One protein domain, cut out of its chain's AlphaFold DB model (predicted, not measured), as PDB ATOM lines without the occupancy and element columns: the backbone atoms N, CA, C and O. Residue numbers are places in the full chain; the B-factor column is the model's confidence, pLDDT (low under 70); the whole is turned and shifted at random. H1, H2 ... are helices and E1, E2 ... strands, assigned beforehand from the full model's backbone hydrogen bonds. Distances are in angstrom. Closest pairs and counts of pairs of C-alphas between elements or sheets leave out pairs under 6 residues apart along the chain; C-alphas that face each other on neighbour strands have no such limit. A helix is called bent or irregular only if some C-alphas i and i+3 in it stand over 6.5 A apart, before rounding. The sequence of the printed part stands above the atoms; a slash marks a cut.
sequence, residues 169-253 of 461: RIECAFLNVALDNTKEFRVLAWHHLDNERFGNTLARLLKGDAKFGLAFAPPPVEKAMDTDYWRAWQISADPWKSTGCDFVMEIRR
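AT A GLANCE: This is residues 169 to 253 of the 461 residues of an uncharacterized protein of Chaetomium globosum (strain ATCC 6205 / CBS 148.51 / DSM 1962 / NBRC 6347 / NRRL 1970) (UniProt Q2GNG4). One strongly twisted, curled sheet of five strands makes the body of this domain. The helix H1 lies off to one side of it, with its residues 196 to 201 sticking out free, while the short H2 only grazes the sheet and the loop of residues 216 to 228 reaches out between E3 and E4. The printed part has 85 residues, with two named helices and five named strands in the order E1, E2, H1, E3, E4, H2, E5. Across the sheet the order is E1, E2, E5, E4, E3, antiparallel throughout, and the class is mixed, helices and strands. The whole is compact, with a radius of gyration of the C-alphas of 13.6 A and spans of 39 by 34 by 22 A.

HOW THE PARTS SIT: The edge strand E1, residues 171 to 176, forms an antiparallel hairpin with E2, residues 184 to 190, at 154 degrees between directions; N 175 and O 186 are 2.7 A apart, within hydrogen-bond range. E2 is also the antiparallel neighbour of E5, residues 247 to 252, at 152 degrees, with N 187 and O 249 at 2.8 A. H1, residues 195 to 205, is not on the sheet and is apart from E1, E4 and E5. E3, residues 211 to 215, is the other edge strand and forms a hairpin with E4, residues 229 to 235, at 135 degrees, with N 214 and O 230 at 2.9 A. E5 and E4 are antiparallel at 132 degrees, with N 250 and O 233 at 2.8 A. H2, residues 238 to 243, only grazes the sheet; its closest C-alpha pair with E5 is Trp 240 and Val 248, 7.9 A apart. H1 and H2 are apart. In H1, 5 of 7 O i to N i+4 pairs are within hydrogen-bond range; in H2, 0 of 2 are, beside 1 of 3 O i to N i+3 pairs.

IN THESE COORDINATES: E1 begins at C-alpha 171 at (-52.573, -25.338, -27.298) and is 16.8 A long. E2 measures 19.5 A, E4 18.2 A and E5 16.5 A, while E3 has 5 residues. H1 begins at C-alpha 195 at (-36.856, -23.961, -28.698) and is 12.8 A long. H1 and H2 are irregular: C-alphas 197 and 200 are 8.0 A apart, and so are C-alphas 239 and 242. E5 ends at C-alpha 252 at (-57.072, -25.728, -9.655).

THE WHOLE: The two C-alphas farthest apart are those of Asp 180 and Glu 196, at 42.1 A. The printed part has no cut. The link from E3 to E4 is long, with 13 residues. The mean pLDDT of the printed part is 77.1; it is under 70 at residues 178 to 183, 208 to 211, 215 to 229 and 253.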
ATOM      1  N   ARG A 169     -49.924 -18.115 -28.198       82.19
ATOM      2  CA  ARG A 169     -51.039 -19.019 -27.917       82.19
ATOM      3  C   ARG A 169     -50.496 -20.421 -27.705       82.19
ATOM      4  O   ARG A 169     -49.870 -20.976 -28.599       82.19
ATOM      5  N   ILE A 170     -50.792 -20.990 -26.544       83.44
ATOM      6  CA  ILE A 170     -50.451 -22.371 -26.207       83.44
ATOM      7  C   ILE A 170     -51.690 -23.234 -26.426       83.44
ATOM      8  O   ILE A 170     -52.783 -22.898 -25.962       83.44
ATOM      9  N   GLU A 171     -51.520 -24.346 -27.129       85.50
ATOM     10  CA  GLU A 171     -52.573 -25.338 -27.298       85.50
ATOM     11  C   GLU A 171     -52.644 -26.214 -26.046       85.50
ATOM     12  O   GLU A 171     -51.624 -26.662 -25.525       85.50
ATOM     13  N   CYS A 172     -53.849 -26.420 -25.516       86.44
ATOM     14  CA  CYS A 172     -54.050 -27.142 -24.264       86.44
ATOM     15  C   CYS A 172     -55.259 -28.078 -24.346       86.44
ATOM     16  O   CYS A 172     -56.322 -27.679 -24.822       86.44
ATOM     17  N   ALA A 173     -55.132 -29.281 -23.784       84.38
ATOM     18  CA  ALA A 173     -56.242 -30.207 -23.571       84.38
ATOM     19  C   ALA A 173     -56.522 -30.366 -22.074       84.38
ATOM     20  O   ALA A 173     -55.624 -30.706 -21.303       84.38
ATOM     21  N   PHE A 174     -57.773 -30.142 -21.664       85.56
ATOM     22  CA  PHE A 174     -58.215 -30.274 -20.276       85.56
ATOM     23  C   PHE A 174     -58.801 -31.665 -20.035       85.56
ATOM     24  O   PHE A 174     -59.794 -32.050 -20.649       85.56
ATOM     25  N   LEU A 175     -58.208 -32.399 -19.101       83.25
ATOM     26  CA  LEU A 175     -58.673 -33.693 -18.626       83.25
ATOM     27  C   LEU A 175     -59.240 -33.549 -17.219       83.25
ATOM     28  O   LEU A 175     -58.584 -33.031 -16.311       83.25
ATOM     29  N   ASN A 176     -60.457 -34.045 -17.028       78.88
ATOM     30  CA  ASN A 176     -61.050 -34.108 -15.705       78.88
ATOM     31  C   ASN A 176     -60.421 -35.265 -14.910       78.88
ATOM     32  O   ASN A 176     -60.412 -36.404 -15.377       78.88
ATOM     33  N   VAL A 177     -59.866 -34.967 -13.734       73.06
ATOM     34  CA  VAL A 177     -59.141 -35.944 -12.900       73.06
ATOM     35  C   VAL A 177     -60.088 -36.701 -11.967       73.06
ATOM     36  O   VAL A 177     -59.773 -37.811 -11.546       73.06
ATOM     37  N   ALA A 178     -61.261 -36.136 -11.667       65.06
ATOM     38  CA  ALA A 178     -62.229 -36.722 -10.752       65.06
ATOM     39  C   ALA A 178     -63.646 -36.685 -11.341       65.06
ATOM     40  O   ALA A 178     -64.117 -35.647 -11.802       65.06
ATOM     41  N   LEU A 179     -64.358 -37.811 -11.256       55.47
ATOM     42  CA  LEU A 179     -65.773 -37.891 -11.643       55.47
ATOM     43  C   LEU A 179     -66.654 -36.951 -10.796       55.47
ATOM     44  O   LEU A 179     -67.614 -36.392 -11.317       55.47
ATOM     45  N   ASP A 180     -66.257 -36.691  -9.543       56.03
ATOM     46  CA  ASP A 180     -67.103 -36.009  -8.553       56.03
ATOM     47  C   ASP A 180     -66.610 -34.609  -8.140       56.03
ATOM     48  O   ASP A 180     -67.306 -33.897  -7.415       56.03
ATOM     49  N   ASN A 181     -65.421 -34.176  -8.582       53.53
ATOM     50  CA  ASN A 181     -64.796 -32.939  -8.098       53.53
ATOM     51  C   ASN A 181     -64.371 -32.026  -9.259       53.53
ATOM     52  O   ASN A 181     -63.254 -32.087  -9.763       53.53
ATOM     53  N   THR A 182     -65.266 -31.120  -9.659       61.62
ATOM     54  CA  THR A 182     -65.131 -30.198 -10.811       61.62
ATOM     55  C   THR A 182     -64.053 -29.110 -10.663       61.62
ATOM     56  O   THR A 182     -64.037 -28.132 -11.418       61.62
ATOM     57  N   LYS A 183     -63.181 -29.217  -9.654       68.25
ATOM     58  CA  LYS A 183     -62.262 -28.147  -9.241       68.25
ATOM     59  C   LYS A 183     -60.810 -28.375  -9.673       68.25
ATOM     60  O   LYS A 183     -60.041 -27.414  -9.610       68.25
ATOM     61  N   GLU A 184     -60.452 -29.579 -10.121       77.31
ATOM     62  CA  GLU A 184     -59.080 -29.963 -10.478       77.31
ATOM     63  C   GLU A 184     -59.026 -30.584 -11.879       77.31
ATOM     64  O   GLU A 184     -59.748 -31.530 -12.195       77.31
ATOM     65  N   PHE A 185     -58.163 -30.029 -12.725       81.94
ATOM     66  CA  PHE A 185     -57.964 -30.466 -14.102       81.94
ATOM     67  C   PHE A 185     -56.501 -30.832 -14.308       81.94
ATOM     68  O   PHE A 185     -55.609 -30.119 -13.852       81.94
ATOM     69  N   ARG A 186     -56.251 -31.901 -15.062       87.50
ATOM     70  CA  ARG A 186     -54.949 -32.114 -15.693       87.50
ATOM     71  C   ARG A 186     -54.973 -31.446 -17.051       87.50
ATOM     72  O   ARG A 186     -55.904 -31.657 -17.816       87.50
ATOM     73  N   VAL A 187     -53.965 -30.647 -17.346       86.94
ATOM     74  CA  VAL A 187     -53.840 -29.945 -18.616       86.94
ATOM     75  C   VAL A 187     -52.582 -30.398 -19.317       86.94
ATOM     76  O   VAL A 187     -51.488 -30.278 -18.774       86.94
ATOM     77  N   LEU A 188     -52.760 -30.933 -20.517       88.50
ATOM     78  CA  LEU A 188     -51.678 -31.261 -21.429       88.50
ATOM     79  C   LEU A 188     -51.453 -30.039 -22.304       88.50
ATOM     80  O   LEU A 188     -52.422 -29.545 -22.878       88.50
ATOM     81  N   ALA A 189     -50.219 -29.551 -22.378       89.19
ATOM     82  CA  ALA A 189     -49.872 -28.358 -23.136       89.19
ATOM     83  C   ALA A 189     -48.895 -28.686 -24.273       89.19
ATOM     84  O   ALA A 189     -47.909 -29.394 -24.065       89.19
ATOM     85  N   TRP A 190     -49.175 -28.127 -25.450       90.88
ATOM     86  CA  TRP A 190     -48.279 -28.067 -26.603       90.88
ATOM     87  C   TRP A 190     -47.954 -26.597 -26.842       90.88
ATOM     88  O   TRP A 190     -48.808 -25.808 -27.260       90.88
ATOM     89  N   HIS A 191     -46.742 -26.197 -26.473       86.56
ATOM     90  CA  HIS A 191     -46.355 -24.797 -26.490       86.56
ATOM     91  C   HIS A 191     -46.078 -24.297 -27.898       86.56
ATOM     92  O   HIS A 191     -46.293 -23.116 -28.150       86.56
ATOM     93  N   HIS A 192     -45.577 -25.156 -28.795       89.31
ATOM     94  CA  HIS A 192     -45.155 -24.799 -30.164       89.31
ATOM     95  C   HIS A 192     -44.163 -23.616 -30.244       89.31
ATOM     96  O   HIS A 192     -43.839 -23.134 -31.325       89.31
ATOM     97  N   LEU A 193     -43.673 -23.141 -29.095       90.06
ATOM     98  CA  LEU A 193     -42.643 -22.122 -28.959       90.06
ATOM     99  C   LEU A 193     -41.326 -22.591 -29.579       90.06
ATOM    100  O   LEU A 193     -40.937 -23.752 -29.454       90.06
ATOM    101  N   ASP A 194     -40.625 -21.644 -30.191       90.50
ATOM    102  CA  ASP A 194     -39.302 -21.838 -30.766       90.50
ATOM    103  C   ASP A 194     -38.276 -22.193 -29.672       90.50
ATOM    104  O   ASP A 194     -37.895 -21.351 -28.854       90.50
ATOM    105  N   ASN A 195     -37.834 -23.452 -29.659       86.50
ATOM    106  CA  ASN A 195     -36.856 -23.961 -28.698       86.50
ATOM    107  C   ASN A 195     -35.453 -23.374 -28.898       86.50
ATOM    108  O   ASN A 195     -34.710 -23.282 -27.921       86.50
ATOM    109  N   GLU A 196     -35.085 -22.954 -30.111       85.19
ATOM    110  CA  GLU A 196     -33.794 -22.297 -30.345       85.19
ATOM    111  C   GLU A 196     -33.781 -20.919 -29.684       85.19
ATOM    112  O   GLU A 196     -32.809 -20.534 -29.031       85.19
ATOM    113  N   ARG A 197     -34.904 -20.202 -29.780       87.62
ATOM    114  CA  ARG A 197     -35.061 -18.878 -29.177       87.62
ATOM    115  C   ARG A 197     -35.300 -18.923 -27.670       87.62
ATOM    116  O   ARG A 197     -34.694 -18.149 -26.934       87.62
ATOM    117  N   PHE A 198     -36.204 -19.782 -27.206       90.31
ATOM    118  CA  PHE A 198     -36.696 -19.761 -25.827       90.31
ATOM    119  C   PHE A 198     -36.160 -20.894 -24.952       90.31
ATOM    120  O   PHE A 198     -36.488 -20.920 -23.769       90.31
ATOM    121  N   GLY A 199     -35.327 -21.806 -25.465       87.38
ATOM    122  CA  GLY A 199     -34.913 -23.022 -24.751       87.38
ATOM    123  C   GLY A 199     -34.369 -22.778 -23.339       87.38
ATOM    124  O   GLY A 199     -34.783 -23.447 -22.393       87.38
ATOM    125  N   ASN A 200     -33.525 -21.757 -23.154       83.06
ATOM    126  CA  ASN A 200     -32.997 -21.386 -21.832       83.06
ATOM    127  C   ASN A 200     -34.096 -20.899 -20.872       83.06
ATOM    128  O   ASN A 200     -34.111 -21.273 -19.697       83.06
ATOM    129  N   THR A 201     -35.022 -20.077 -21.368       87.56
ATOM    130  CA  THR A 201     -36.158 -19.566 -20.591       87.56
ATOM    131  C   THR A 201     -37.141 -20.682 -20.269       87.56
ATOM    132  O   THR A 201     -37.560 -20.805 -19.122       87.56
ATOM    133  N   LEU A 202     -37.450 -21.547 -21.236       86.12
ATOM    134  CA  LEU A 202     -38.332 -22.698 -21.064       86.12
ATOM    135  C   LEU A 202     -37.763 -23.700 -20.067       86.12
ATOM    136  O   LEU A 202     -38.490 -24.119 -19.178       86.12
ATOM    137  N   ALA A 203     -36.468 -24.015 -20.119       84.25
ATOM    138  CA  ALA A 203     -35.835 -24.903 -19.145       84.25
ATOM    139  C   ALA A 203     -35.918 -24.365 -17.704       84.25
ATOM    140  O   ALA A 203     -36.024 -25.135 -16.750       84.25
ATOM    141  N   ARG A 204     -35.873 -23.036 -17.535       81.62
ATOM    142  CA  ARG A 204     -36.016 -22.378 -16.226       81.62
ATOM    143  C   ARG A 204     -37.461 -22.303 -15.770       81.62
ATOM    144  O   ARG A 204     -37.724 -22.532 -14.594       81.62
ATOM    145  N   LEU A 205     -38.365 -21.964 -16.688       78.69
ATOM    146  CA  LEU A 205     -39.795 -21.932 -16.430       78.69
ATOM    147  C   LEU A 205     -40.260 -23.337 -16.061       78.69
ATOM    148  O   LEU A 205     -40.721 -23.511 -14.951       78.69
ATOM    149  N   LEU A 206     -40.040 -24.339 -16.907       79.38
ATOM    150  CA  LEU A 206     -40.519 -25.723 -16.781       79.38
ATOM    151  C   LEU A 206     -39.704 -26.600 -15.812       79.38
ATOM    152  O   LEU A 206     -39.707 -27.832 -15.915       79.38
ATOM    153  N   LYS A 207     -38.973 -25.990 -14.878       80.81
ATOM    154  CA  LYS A 207     -38.292 -26.733 -13.820       80.81
ATOM    155  C   LYS A 207     -39.350 -27.213 -12.823       80.81
ATOM    156  O   LYS A 207     -40.177 -26.418 -12.397       80.81
ATOM    157  N   GLY A 208     -39.330 -28.502 -12.472       58.62
ATOM    158  CA  GLY A 208     -40.467 -29.252 -11.896       58.62
ATOM    159  C   GLY A 208     -41.097 -28.764 -10.579       58.62
ATOM    160  O   GLY A 208     -42.021 -29.402 -10.088       58.62
ATOM    161  N   ASP A 209     -40.632 -27.663 -10.000       68.44
ATOM    162  CA  ASP A 209     -41.186 -26.990  -8.824       68.44
ATOM    163  C   ASP A 209     -41.728 -25.573  -9.107       68.44
ATOM    164  O   ASP A 209     -42.251 -24.907  -8.204       68.44
ATOM    165  N   ALA A 210     -41.634 -25.098 -10.349       65.44
ATOM    166  CA  ALA A 210     -42.120 -23.789 -10.743       65.44
ATOM    167  C   ALA A 210     -43.654 -23.705 -10.674       65.44
ATOM    168  O   ALA A 210     -44.395 -24.621 -11.039       65.44
ATOM    169  N   LYS A 211     -44.139 -22.567 -10.169       68.69
ATOM    170  CA  LYS A 211     -45.566 -22.237 -10.097       68.69
ATOM    171  C   LYS A 211     -45.905 -21.339 -11.277       68.69
ATOM    172  O   LYS A 211     -45.303 -20.275 -11.409       68.69
ATOM    173  N   PHE A 212     -46.901 -21.722 -12.067       72.44
ATOM    174  CA  PHE A 212     -47.361 -20.938 -13.213       72.44
ATOM    175  C   PHE A 212     -48.796 -20.471 -12.995       72.44
ATOM    176  O   PHE A 212     -49.575 -21.095 -12.267       72.44
ATOM    177  N   GLY A 213     -49.143 -19.358 -13.633       70.06
ATOM    178  CA  GLY A 213     -50.524 -18.925 -13.780       70.06
ATOM    179  C   GLY A 213     -50.979 -19.149 -15.214       70.06
ATOM    180  O   GLY A 213     -50.342 -18.633 -16.128       70.06
ATOM    181  N   LEU A 214     -52.075 -19.885 -15.418       70.06
ATOM    182  CA  LEU A 214     -52.772 -19.852 -16.704       70.06
ATOM    183  C   LEU A 214     -53.713 -18.654 -16.729       70.06
ATOM    184  O   LEU A 214     -54.689 -18.614 -15.979       70.06
ATOM    185  N   ALA A 215     -53.424 -17.712 -17.619       66.81
ATOM    186  CA  ALA A 215     -54.357 -16.669 -18.007       66.81
ATOM    187  C   ALA A 215     -55.162 -17.150 -19.222       66.81
ATOM    188  O   ALA A 215     -54.599 -17.659 -20.191       66.81
ATOM    189  N   PHE A 216     -56.483 -16.991 -19.171       66.94
ATOM    190  CA  PHE A 216     -57.354 -17.293 -20.306       66.94
ATOM    191  C   PHE A 216     -57.458 -16.060 -21.194       66.94
ATOM    192  O   PHE A 216     -57.507 -14.942 -20.691       66.94
ATOM    193  N   ALA A 217     -57.485 -16.257 -22.511       59.66
ATOM    194  CA  ALA A 217     -57.614 -15.146 -23.442       59.66
ATOM    195  C   ALA A 217     -58.951 -14.396 -23.227       59.66
ATOM    196  O   ALA A 217     -59.987 -15.048 -23.074       59.66
ATOM    197  N   PRO A 218     -58.953 -13.051 -23.280       62.22
ATOM    198  CA  PRO A 218     -57.817 -12.178 -23.591       62.22
ATOM    199  C   PRO A 218     -56.839 -12.007 -22.409       62.22
ATOM    200  O   PRO A 218     -57.267 -12.030 -21.257       62.22
ATOM    201  N   PRO A 219     -55.531 -11.812 -22.672       58.97
ATOM    202  CA  PRO A 219     -54.546 -11.634 -21.610       58.97
ATOM    203  C   PRO A 219     -54.887 -10.407 -20.740       58.97
ATOM    204  O   PRO A 219     -55.356  -9.393 -21.270       58.97
ATOM    205  N   PRO A 220     -54.636 -10.461 -19.420       58.16
ATOM    206  CA  PRO A 220     -54.918  -9.348 -18.525       58.16
ATOM    207  C   PRO A 220     -54.081  -8.118 -18.892       58.16
ATOM    208  O   PRO A 220     -52.888  -8.214 -19.190       58.16
ATOM    209  N   VAL A 221     -54.725  -6.948 -18.864       61.59
ATOM    210  CA  VAL A 221     -54.101  -5.654 -19.177       61.59
ATOM    211  C   VAL A 221     -52.945  -5.403 -18.204       61.59
ATOM    212  O   VAL A 221     -53.133  -5.528 -16.997       61.59
ATOM    213  N   GLU A 222     -51.771  -5.001 -18.712       56.66
ATOM    214  CA  GLU A 222     -50.486  -4.881 -17.980       56.66
ATOM    215  C   GLU A 222     -50.526  -4.103 -16.648       56.66
ATOM    216  O   GLU A 222     -49.600  -4.216 -15.851       56.66
ATOM    217  N   LYS A 223     -51.579  -3.317 -16.386       54.44
ATOM    218  CA  LYS A 223     -51.722  -2.470 -15.192       54.44
ATOM    219  C   LYS A 223     -52.631  -3.037 -14.096       54.44
ATOM    220  O   LYS A 223     -52.642  -2.491 -12.997       54.44
ATOM    221  N   ALA A 224     -53.400  -4.090 -14.365       49.50
ATOM    222  CA  ALA A 224     -54.158  -4.770 -13.321       49.50
ATOM    223  C   ALA A 224     -53.230  -5.779 -12.641       49.50
ATOM    224  O   ALA A 224     -52.521  -6.510 -13.331       49.50
ATOM    225  N   MET A 225     -53.218  -5.831 -11.301       47.88
ATOM    226  CA  MET A 225     -52.641  -6.990 -10.618       47.88
ATOM    227  C   MET A 225     -53.254  -8.228 -11.261       47.88
ATOM    228  O   MET A 225     -54.476  -8.342 -11.318       47.88
ATOM    229  N   ASP A 226     -52.397  -9.083 -11.805       49.47
ATOM    230  CA  ASP A 226     -52.787 -10.278 -12.533       49.47
ATOM    231  C   ASP A 226     -53.419 -11.235 -11.514       49.47
ATOM    232  O   ASP A 226     -52.726 -12.025 -10.891       49.47
ATOM    233  N   THR A 227     -54.694 -11.045 -11.171       53.16
ATOM    234  CA  THR A 227     -55.413 -11.844 -10.162       53.16
ATOM    235  C   THR A 227     -56.286 -12.916 -10.797       53.16
ATOM    236  O   THR A 227     -56.744 -13.815 -10.092       53.16
ATOM    237  N   ASP A 228     -56.473 -12.853 -12.115       57.81
ATOM    238  CA  ASP A 228     -57.399 -13.697 -12.871       57.81
ATOM    239  C   ASP A 228     -56.660 -14.831 -13.596       57.81
ATOM    240  O   ASP A 228     -56.921 -15.143 -14.757       57.81
ATOM    241  N   TYR A 229     -55.729 -15.474 -12.891       67.75
ATOM    242  CA  TYR A 229     -55.040 -16.665 -13.374       67.75
ATOM    243  C   TYR A 229     -55.453 -17.899 -12.576       67.75
ATOM    244  O   TYR A 229     -55.730 -17.850 -11.373       67.75
ATOM    245  N   TRP A 230     -55.469 -19.047 -13.244       74.69
ATOM    246  CA  TRP A 230     -55.614 -20.322 -12.556       74.69
ATOM    247  C   TRP A 230     -54.234 -20.779 -12.108       74.69
ATOM    248  O   TRP A 230     -53.280 -20.768 -12.888       74.69
ATOM    249  N   ARG A 231     -54.113 -21.165 -10.835       76.12
ATOM    250  CA  ARG A 231     -52.854 -21.704 -10.312       76.12
ATOM    251  C   ARG A 231     -52.604 -23.068 -10.930       76.12
ATOM    252  O   ARG A 231     -53.466 -23.941 -10.832       76.12
ATOM    253  N   ALA A 232     -51.420 -23.222 -11.505       80.38
ATOM    254  CA  ALA A 232     -50.967 -24.447 -12.124       80.38
ATOM    255  C   ALA A 232     -49.660 -24.929 -11.495       80.38
ATOM    256  O   ALA A 232     -48.778 -24.133 -11.151       80.38
ATOM    257  N   TRP A 233     -49.546 -26.246 -11.373       84.19
ATOM    258  CA  TRP A 233     -48.342 -26.947 -10.950       84.19
ATOM    259  C   TRP A 233     -47.947 -27.917 -12.046       84.19
ATOM    260  O   TRP A 233     -48.783 -28.685 -12.511       84.19
ATOM    261  N   GLN A 234     -46.688 -27.893 -12.466       85.88
ATOM    262  CA  GLN A 234     -46.197 -28.904 -13.389       85.88
ATOM    263  C   GLN A 234     -46.126 -30.258 -12.676       85.88
ATOM    264  O   GLN A 234     -45.687 -30.352 -11.531       85.88
ATOM    265  N   ILE A 235     -46.574 -31.303 -13.361       87.56
ATOM    266  CA  ILE A 235     -46.491 -32.691 -12.904       87.56
ATOM    267  C   ILE A 235     -45.693 -33.506 -13.922       87.56
ATOM    268  O   ILE A 235     -45.420 -33.040 -15.030       87.56
ATOM    269  N   SER A 236     -45.306 -34.733 -13.561       86.44
ATOM    270  CA  SER A 236     -44.600 -35.599 -14.508       86.44
ATOM    271  C   SER A 236     -45.455 -35.862 -15.754       86.44
ATOM    272  O   SER A 236     -46.612 -36.282 -15.662       86.44
ATOM    273  N   ALA A 237     -44.845 -35.649 -16.921       87.06
ATOM    274  CA  ALA A 237     -45.404 -35.998 -18.220       87.06
ATOM    275  C   ALA A 237     -45.212 -37.486 -18.570       87.06
ATOM    276  O   ALA A 237     -45.700 -37.924 -19.606       87.06
ATOM    277  N   ASP A 238     -44.541 -38.286 -17.725       88.75
ATOM    278  CA  ASP A 238     -44.270 -39.708 -17.994       88.75
ATOM    279  C   ASP A 238     -45.518 -40.516 -18.386       88.75
ATOM    280  O   ASP A 238     -45.436 -41.259 -19.368       88.75
ATOM    281  N   PRO A 239     -46.683 -40.357 -17.719       90.62
ATOM    282  CA  PRO A 239     -47.901 -41.076 -18.101       90.62
ATOM    283  C   PRO A 239     -48.470 -40.650 -19.463       90.62
ATOM    284  O   PRO A 239     -49.337 -41.330 -20.001       90.62
ATOM    285  N   TRP A 240     -48.009 -39.521 -20.001       89.12
ATOM    286  CA  TRP A 240     -48.567 -38.844 -21.169       89.12
ATOM    287  C   TRP A 240     -47.576 -38.753 -22.332       89.12
ATOM    288  O   TRP A 240     -47.883 -38.127 -23.335       89.12
ATOM    289  N   LYS A 241     -46.412 -39.410 -22.262       89.81
ATOM    290  CA  LYS A 241     -45.392 -39.355 -23.329       89.81
ATOM    291  C   LYS A 241     -45.929 -39.697 -24.722       89.81
ATOM    292  O   LYS A 241     -45.458 -39.147 -25.709       89.81
ATOM    293  N   SER A 242     -46.926 -40.578 -24.811       91.50
ATOM    294  CA  SER A 242     -47.542 -40.975 -26.081       91.50
ATOM    295  C   SER A 242     -48.378 -39.877 -26.747       91.50
ATOM    296  O   SER A 242     -48.704 -40.012 -27.920       91.50
ATOM    297  N   THR A 243     -48.762 -38.819 -26.025       90.12
ATOM    298  CA  THR A 243     -49.551 -37.706 -26.584       90.12
ATOM    299  C   THR A 243     -48.677 -36.667 -27.284       90.12
ATOM    300  O   THR A 243     -49.200 -35.805 -27.985       90.12
ATOM    301  N   GLY A 244     -47.355 -36.724 -27.081       91.56
ATOM    302  CA  GLY A 244     -46.419 -35.730 -27.597       91.56
ATOM    303  C   GLY A 244     -46.579 -34.340 -26.975       91.56
ATOM    304  O   GLY A 244     -46.131 -33.378 -27.584       91.56
ATOM    305  N   CYS A 245     -47.247 -34.205 -25.822       90.25
ATOM    306  CA  CYS A 245     -47.314 -32.922 -25.117       90.25
ATOM    307  C   CYS A 245     -45.945 -32.528 -24.554       90.25
ATOM    308  O   CYS A 245     -45.210 -33.382 -24.054       90.25
ATOM    309  N   ASP A 246     -45.644 -31.231 -24.564       89.88
ATOM    310  CA  ASP A 246     -44.370 -30.709 -24.068       89.88
ATOM    311  C   ASP A 246     -44.305 -30.773 -22.537       89.88
ATOM    312  O   ASP A 246     -43.281 -31.120 -21.945       89.88
ATOM    313  N   PHE A 247     -45.419 -30.462 -21.870       88.75
ATOM    314  CA  PHE A 247     -45.538 -30.567 -20.420       88.75
ATOM    315  C   PHE A 247     -46.984 -30.785 -19.973       88.75
ATOM    316  O   PHE A 247     -47.949 -30.534 -20.697       88.75
ATOM    317  N   VAL A 248     -47.120 -31.270 -18.738       88.31
ATOM    318  CA  VAL A 248     -48.409 -31.546 -18.105       88.31
ATOM    319  C   VAL A 248     -48.511 -30.749 -16.820       88.31
ATOM    320  O   VAL A 248     -47.566 -30.677 -16.034       88.31
ATOM    321  N   MET A 249     -49.675 -30.155 -16.606       88.69
ATOM    322  CA  MET A 249     -49.981 -29.362 -15.428       88.69
ATOM    323  C   MET A 249     -51.190 -29.915 -14.698       88.69
ATOM    324  O   MET A 249     -52.124 -30.435 -15.301       88.69
ATOM    325  N   GLU A 250     -51.203 -29.736 -13.392       87.12
ATOM    326  CA  GLU A 250     -52.398 -29.805 -12.575       87.12
ATOM    327  C   GLU A 250     -52.862 -28.380 -12.297       87.12
ATOM    328  O   GLU A 250     -52.085 -27.543 -11.838       87.12
ATOM    329  N   ILE A 251     -54.117 -28.083 -12.615       83.00
ATOM    330  CA  ILE A 251     -54.700 -26.761 -12.429       83.00
ATOM    331  C   ILE A 251     -55.868 -26.860 -11.468       83.00
ATOM    332  O   ILE A 251     -56.745 -27.714 -11.609       83.00
ATOM    333  N   ARG A 252     -55.920 -25.915 -10.530       75.31
ATOM    334  CA  ARG A 252     -57.072 -25.728  -9.655       75.31
ATOM    335  C   ARG A 252     -57.844 -24.477 -10.050       75.31
ATOM    336  O   ARG A 252     -57.274 -23.384 -10.093       75.31
ATOM    337  N   ARG A 253     -59.153 -24.627 -10.284       67.94
ATOM    338  CA  ARG A 253     -60.042 -23.492 -10.576       67.94
ATOM    339  C   ARG A 253     -59.958 -22.473  -9.427       67.94
ATOM    340  O   ARG A 253     -60.024 -22.888  -8.262       67.94
TER     341      ARG A 253